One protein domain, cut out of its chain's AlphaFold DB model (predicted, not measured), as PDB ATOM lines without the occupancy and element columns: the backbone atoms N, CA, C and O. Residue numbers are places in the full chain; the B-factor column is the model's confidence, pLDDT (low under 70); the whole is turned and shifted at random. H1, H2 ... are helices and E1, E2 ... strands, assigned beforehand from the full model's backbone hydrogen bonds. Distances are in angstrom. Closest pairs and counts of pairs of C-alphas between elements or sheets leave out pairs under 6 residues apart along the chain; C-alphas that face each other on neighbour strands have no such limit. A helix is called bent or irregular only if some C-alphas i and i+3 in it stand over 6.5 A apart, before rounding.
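Overview. This is residues 81 to 125 of the 125 residues of the protein "Hypothetical protein" of Phaeocystis antarctica (UniProt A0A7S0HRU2). One long bent helix, H1, makes the longest axis of this domain; its second arm, H1b, packs along a small hairpin of two strands, E1 and E2, while its first arm, H1a, reaches out beyond that hairpin. The chain folds back after H1b to form the hairpin, and a short tail follows E2. The printed part has 45 residues, with one named helix and then two named strands, an antiparallel sheet in the order E1, E2; the class is mixed, helices and strands. The whole is loose, with a radius of gyration of the C-alphas of 12.1 A, and flat, spanning 39 by 20 by 9 A.

Arrangement. Start at H1, residues 85 to 105, assigned as one helix by its hydrogen bonds but bent: C-alphas 92 and 95 are 6.7 A apart. Its arms H1a, residues 85 to 92, and H1b, residues 95 to 105, stand at a steep tilt of 40 degrees, and in both every O i to N i+4 pair is within hydrogen-bond range. Next find E1, residues 111 to 113, and E2, residues 118 to 120, an antiparallel hairpin at 144 degrees, with N 113 and O 118 at 2.9 A and N 120 and O 111 at 2.9 A. The closest C-alphas of H1b and E2 are those of Leu 98 and Met 119, 6.9 A apart; those of H1b and E1 are Leu 95 and Ile 112, 7.5 A. H1a is apart from both strands.

Along the chain. Find C-alpha 85 at (15.106, 10.123, 22.303); from there H1a runs 10.3 A to residue 92. H1b covers 15.7 A and ends at C-alpha 105, (-11.870, 1.901, 19.312). E1 and E2 are each 6.3 A long, and E2 ends at C-alpha 120, (-2.128, -3.219, 10.127).

Size, cuts and confidence. The C-alphas farthest apart are those of Arg 82 and Asn 123, 39.2 A. The printed part has no cut, and both links are tight. Look for low confidence at residues 124 to 125, under 70; the mean pLDDT of the printed part is 88.6.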
ATOM      1  N   PRO A  81      23.176   6.012  20.697       90.88
ATOM      2  CA  PRO A  81      23.565   6.568  21.992       90.88
ATOM      3  C   PRO A  81      23.777   8.092  21.967       90.88
ATOM      4  O   PRO A  81      23.768   8.720  23.024       90.88
ATOM      5  N   ARG A  82      23.968   8.699  20.787       94.12
ATOM      6  CA  ARG A  82      24.093  10.158  20.617       94.12
ATOM      7  C   ARG A  82      22.742  10.855  20.473       94.12
ATOM      8  O   ARG A  82      22.677  12.060  20.686       94.12
ATOM      9  N   ASP A  83      21.696  10.112  20.119       93.94
ATOM     10  CA  ASP A  83      20.322  10.603  20.025       93.94
ATOM     11  C   ASP A  83      19.334   9.493  20.431       93.94
ATOM     12  O   ASP A  83      18.720   8.839  19.583       93.94
ATOM     13  N   PRO A  84      19.204   9.209  21.740       93.94
ATOM     14  CA  PRO A  84      18.384   8.095  22.206       93.94
ATOM     15  C   PRO A  84      16.882   8.409  22.172       93.94
ATOM     16  O   PRO A  84      16.061   7.490  22.174       93.94
ATOM     17  N   LEU A  85      16.497   9.691  22.142       96.31
ATOM     18  CA  LEU A  85      15.106  10.123  22.303       96.31
ATOM     19  C   LEU A  85      14.150   9.534  21.253       96.31
ATOM     20  O   LEU A  85      13.094   9.052  21.666       96.31
ATOM     21  N   PRO A  86      14.479   9.491  19.946       92.75
ATOM     22  CA  PRO A  86      13.603   8.886  18.945       92.75
ATOM     23  C   PRO A  86      13.292   7.416  19.240       92.75
ATOM     24  O   PRO A  86      12.137   7.001  19.155       92.75
ATOM     25  N   SER A  87      14.296   6.637  19.653       91.69
ATOM     26  CA  SER A  87      14.117   5.215  19.976       91.69
ATOM     27  C   SER A  87      13.239   5.001  21.214       91.69
ATOM     28  O   SER A  87      12.351   4.146  21.210       91.69
ATOM     29  N   LEU A  88      13.418   5.829  22.249       93.00
ATOM     30  CA  LEU A  88      12.606   5.778  23.464       93.00
ATOM     31  C   LEU A  88      11.168   6.222  23.189       93.00
ATOM     32  O   LEU A  88      10.228   5.574  23.646       93.00
ATOM     33  N   ALA A  89      10.981   7.289  22.410       95.38
ATOM     34  CA  ALA A  89       9.663   7.749  21.997       95.38
ATOM     35  C   ALA A  89       8.940   6.685  21.162       95.38
ATOM     36  O   ALA A  89       7.758   6.440  21.390       95.38
ATOM     37  N   LEU A  90       9.639   5.999  20.252       92.75
ATOM     38  CA  LEU A  90       9.064   4.893  19.490       92.75
ATOM     39  C   LEU A  90       8.552   3.782  20.421       92.75
ATOM     40  O   LEU A  90       7.371   3.436  20.371       92.75
ATOM     41  N   LEU A  91       9.421   3.259  21.290       90.69
ATOM     42  CA  LEU A  91       9.126   2.088  22.121       90.69
ATOM     43  C   LEU A  91       8.130   2.374  23.248       90.69
ATOM     44  O   LEU A  91       7.258   1.550  23.515       90.69
ATOM     45  N   TYR A  92       8.248   3.527  23.906       93.25
ATOM     46  CA  TYR A  92       7.504   3.820  25.134       93.25
ATOM     47  C   TYR A  92       6.350   4.806  24.952       93.25
ATOM     48  O   TYR A  92       5.512   4.911  25.845       93.25
ATOM     49  N   VAL A  93       6.265   5.505  23.816       95.62
ATOM     50  CA  VAL A  93       5.180   6.463  23.547       95.62
ATOM     51  C   VAL A  93       4.377   6.049  22.321       95.62
ATOM     52  O   VAL A  93       3.180   5.791  22.440       95.62
ATOM     53  N   HIS A  94       5.009   5.941  21.152       94.62
ATOM     54  CA  HIS A  94       4.313   5.725  19.883       94.62
ATOM     55  C   HIS A  94       3.619   4.364  19.819       94.62
ATOM     56  O   HIS A  94       2.401   4.313  19.642       94.62
ATOM     57  N   LEU A  95       4.359   3.264  20.016       93.00
ATOM     58  CA  LEU A  95       3.786   1.914  19.938       93.00
ATOM     59  C   LEU A  95       2.687   1.678  20.995       93.00
ATOM     60  O   LEU A  95       1.607   1.216  20.615       93.00
ATOM     61  N   PRO A  96       2.871   2.048  22.283       94.50
ATOM     62  CA  PRO A  96       1.804   1.920  23.274       94.50
ATOM     63  C   PRO A  96       0.584   2.791  22.959       94.50
ATOM     64  O   PRO A  96      -0.546   2.343  23.137       94.50
ATOM     65  N   THR A  97       0.783   4.009  22.441       95.31
ATOM     66  CA  THR A  97      -0.327   4.903  22.062       95.31
ATOM     67  C   THR A  97      -1.132   4.334  20.897       95.31
ATOM     68  O   THR A  97      -2.364   4.377  20.925       95.31
ATOM     69  N   LEU A  98      -0.463   3.769  19.886       93.44
ATOM     70  CA  LEU A  98      -1.131   3.098  18.769       93.44
ATOM     71  C   LEU A  98      -1.991   1.932  19.252       93.44
ATOM     72  O   LEU A  98      -3.167   1.855  18.886       93.44
ATOM     73  N   LEU A  99      -1.424   1.074  20.104       92.81
ATOM     74  CA  LEU A  99      -2.130  -0.066  20.675       92.81
ATOM     75  C   LEU A  99      -3.331   0.386  21.514       92.81
ATOM     76  O   LEU A  99      -4.445  -0.081  21.290       92.81
ATOM     77  N   MET A 100      -3.127   1.339  22.428       94.56
ATOM     78  CA  MET A 100      -4.182   1.870  23.295       94.56
ATOM     79  C   MET A 100      -5.330   2.460  22.475       94.56
ATOM     80  O   MET A 100      -6.493   2.139  22.705       94.56
ATOM     81  N   ARG A 101      -5.014   3.276  21.462       93.31
ATOM     82  CA  ARG A 101      -6.018   3.859  20.565       93.31
ATOM     83  C   ARG A 101      -6.829   2.779  19.850       93.31
ATOM     84  O   ARG A 101      -8.033   2.958  19.679       93.31
ATOM     85  N   ASN A 102      -6.183   1.698  19.415       92.00
ATOM     86  CA  ASN A 102      -6.859   0.616  18.707       92.00
ATOM     87  C   ASN A 102      -7.783  -0.180  19.637       92.00
ATOM     88  O   ASN A 102      -8.941  -0.403  19.290       92.00
ATOM     89  N   ILE A 103      -7.307  -0.502  20.847       92.44
ATOM     90  CA  ILE A 103      -8.098  -1.155  21.900       92.44
ATOM     91  C   ILE A 103      -9.323  -0.306  22.257       92.44
ATOM     92  O   ILE A 103     -10.437  -0.822  22.272       92.44
ATOM     93  N   CYS A 104      -9.154   1.002  22.483       94.75
ATOM     94  CA  CYS A 104     -10.266   1.896  22.822       94.75
ATOM     95  C   CYS A 104     -11.328   1.999  21.720       94.75
ATOM     96  O   CYS A 104     -12.494   2.238  22.026       94.75
ATOM     97  N   LYS A 105     -10.940   1.857  20.448       92.81
ATOM     98  CA  LYS A 105     -11.870   1.901  19.312       92.81
ATOM     99  C   LYS A 105     -12.521   0.551  19.005       92.81
ATOM    100  O   LYS A 105     -13.513   0.532  18.287       92.81
ATOM    101  N   GLY A 106     -11.981  -0.551  19.530       89.94
ATOM    102  CA  GLY A 106     -12.463  -1.900  19.227       89.94
ATOM    103  C   GLY A 106     -12.240  -2.315  17.770       89.94
ATOM    104  O   GLY A 106     -12.982  -3.144  17.254       89.94
ATOM    105  N   ASN A 107     -11.254  -1.722  17.093       87.94
ATOM    106  CA  ASN A 107     -10.892  -2.110  15.730       87.94
ATOM    107  C   ASN A 107     -10.234  -3.493  15.744       87.94
ATOM    108  O   ASN A 107      -9.536  -3.801  16.704       87.94
ATOM    109  N   ASN A 108     -10.362  -4.276  14.671       88.25
ATOM    110  CA  ASN A 108      -9.563  -5.491  14.475       88.25
ATOM    111  C   ASN A 108      -8.149  -5.129  13.983       88.25
ATOM    112  O   ASN A 108      -7.955  -4.097  13.344       88.25
ATOM    113  N   TRP A 109      -7.147  -5.955  14.292       89.94
ATOM    114  CA  TRP A 109      -5.769  -5.764  13.823       89.94
ATOM    115  C   TRP A 109      -5.017  -7.091  13.762       89.94
ATOM    116  O   TRP A 109      -5.235  -7.970  14.588       89.94
ATOM    117  N   ALA A 110      -4.069  -7.195  12.831       87.75
ATOM    118  CA  ALA A 110      -3.166  -8.339  12.737       87.75
ATOM    119  C   ALA A 110      -1.865  -8.120  13.521       87.75
ATOM    120  O   ALA A 110      -1.393  -9.008  14.229       87.75
ATOM    121  N   LYS A 111      -1.253  -6.938  13.379       88.19
ATOM    122  CA  LYS A 111       0.043  -6.605  13.989       88.19
ATOM    123  C   LYS A 111       0.232  -5.094  14.125       88.19
ATOM    124  O   LYS A 111      -0.476  -4.299  13.506       88.19
ATOM    125  N   ILE A 112       1.221  -4.716  14.925       88.38
ATOM    126  CA  ILE A 112       1.781  -3.362  14.956       88.38
ATOM    127  C   ILE A 112       3.057  -3.386  14.120       88.38
ATOM    128  O   ILE A 112       3.884  -4.276  14.320       88.38
ATOM    129  N   ASP A 113       3.220  -2.437  13.202       86.69
ATOM    130  CA  ASP A 113       4.426  -2.303  12.383       86.69
ATOM    131  C   ASP A 113       5.219  -1.057  12.817       86.69
ATOM    132  O   ASP A 113       4.819   0.067  12.492       86.69
ATOM    133  N   PRO A 114       6.328  -1.212  13.567       84.06
ATOM    134  CA  PRO A 114       7.135  -0.082  14.022       84.06
ATOM    135  C   PRO A 114       7.863   0.652  12.893       84.06
ATOM    136  O   PRO A 114       8.163   1.833  13.042       84.06
ATOM    137  N   CYS A 115       8.145  -0.018  11.770       79.62
ATOM    138  CA  CYS A 115       8.844   0.578  10.632       79.62
ATOM    139  C   CYS A 115       7.940   1.546   9.867       79.62
ATOM    140  O   CYS A 115       8.386   2.617   9.462       79.62
ATOM    141  N   ILE A 116       6.669   1.180   9.687       78.44
ATOM    142  CA  ILE A 116       5.668   2.047   9.046       78.44
ATOM    143  C   ILE A 116       5.027   2.995  10.074       78.44
ATOM    144  O   ILE A 116       4.546   4.072   9.727       78.44
ATOM    145  N   GLY A 117       5.025   2.611  11.351       84.00
ATOM    146  CA  GLY A 117       4.432   3.384  12.435       84.00
ATOM    147  C   GLY A 117       2.905   3.304  12.465       84.00
ATOM    148  O   GLY A 117       2.267   4.281  12.863       84.00
ATOM    149  N   LYS A 118       2.315   2.171  12.057       86.69
ATOM    150  CA  LYS A 118       0.857   1.955  12.045       86.69
ATOM    151  C   LYS A 118       0.446   0.564  12.543       86.69
ATOM    152  O   LYS A 118       1.250  -0.366  12.577       86.69
ATOM    153  N   MET A 119      -0.824   0.442  12.933       88.88
ATOM    154  CA  MET A 119      -1.496  -0.854  13.083       88.88
ATOM    155  C   MET A 119      -1.856  -1.347  11.683       88.88
ATOM    156  O   MET A 119      -2.333  -0.537  10.892       88.88
ATOM    157  N   THR A 120      -1.649  -2.626  11.385       87.12
ATOM    158  CA  THR A 120      -2.128  -3.219  10.127       87.12
ATOM    159  C   THR A 120      -3.364  -4.065  10.395       87.12
ATOM    160  O   THR A 120      -3.358  -4.887  11.323       87.12
ATOM    161  N   GLU A 121      -4.394  -3.903   9.575       84.31
ATOM    162  CA  GLU A 121      -5.641  -4.667   9.689       84.31
ATOM    163  C   GLU A 121      -5.507  -6.105   9.150       84.31
ATOM    164  O   GLU A 121      -4.579  -6.421   8.403       84.31
ATOM    165  N   GLU A 122      -6.426  -6.999   9.535       78.12
ATOM    166  CA  GLU A 122      -6.376  -8.436   9.192       78.12
ATOM    167  C   GLU A 122      -6.412  -8.727   7.684       78.12
ATOM    168  O   GLU A 122      -5.862  -9.734   7.246       78.12
ATOM    169  N   ASN A 123      -6.990  -7.829   6.883       74.69
ATOM    170  CA  ASN A 123      -7.102  -7.979   5.427       74.69
ATOM    171  C   ASN A 123      -6.135  -7.084   4.639       74.69
ATOM    172  O   ASN A 123      -6.235  -7.010   3.416       74.69
ATOM    173  N   GLY A 124      -5.197  -6.431   5.328       62.56
ATOM    174  CA  GLY A 124      -4.279  -5.481   4.717       62.56
ATOM    175  C   GLY A 124      -4.921  -4.120   4.462       62.56
ATOM    176  O   GLY A 124      -5.589  -3.906   3.458       62.56
ATOM    177  N   ASP A 125      -4.623  -3.200   5.372       55.75
ATOM    178  CA  ASP A 125      -4.188  -1.828   5.109       55.75
ATOM    179  C   ASP A 125      -3.201  -1.489   6.230       55.75
ATOM    180  O   ASP A 125      -3.546  -1.628   7.427       55.75
TER     181      ASP A 125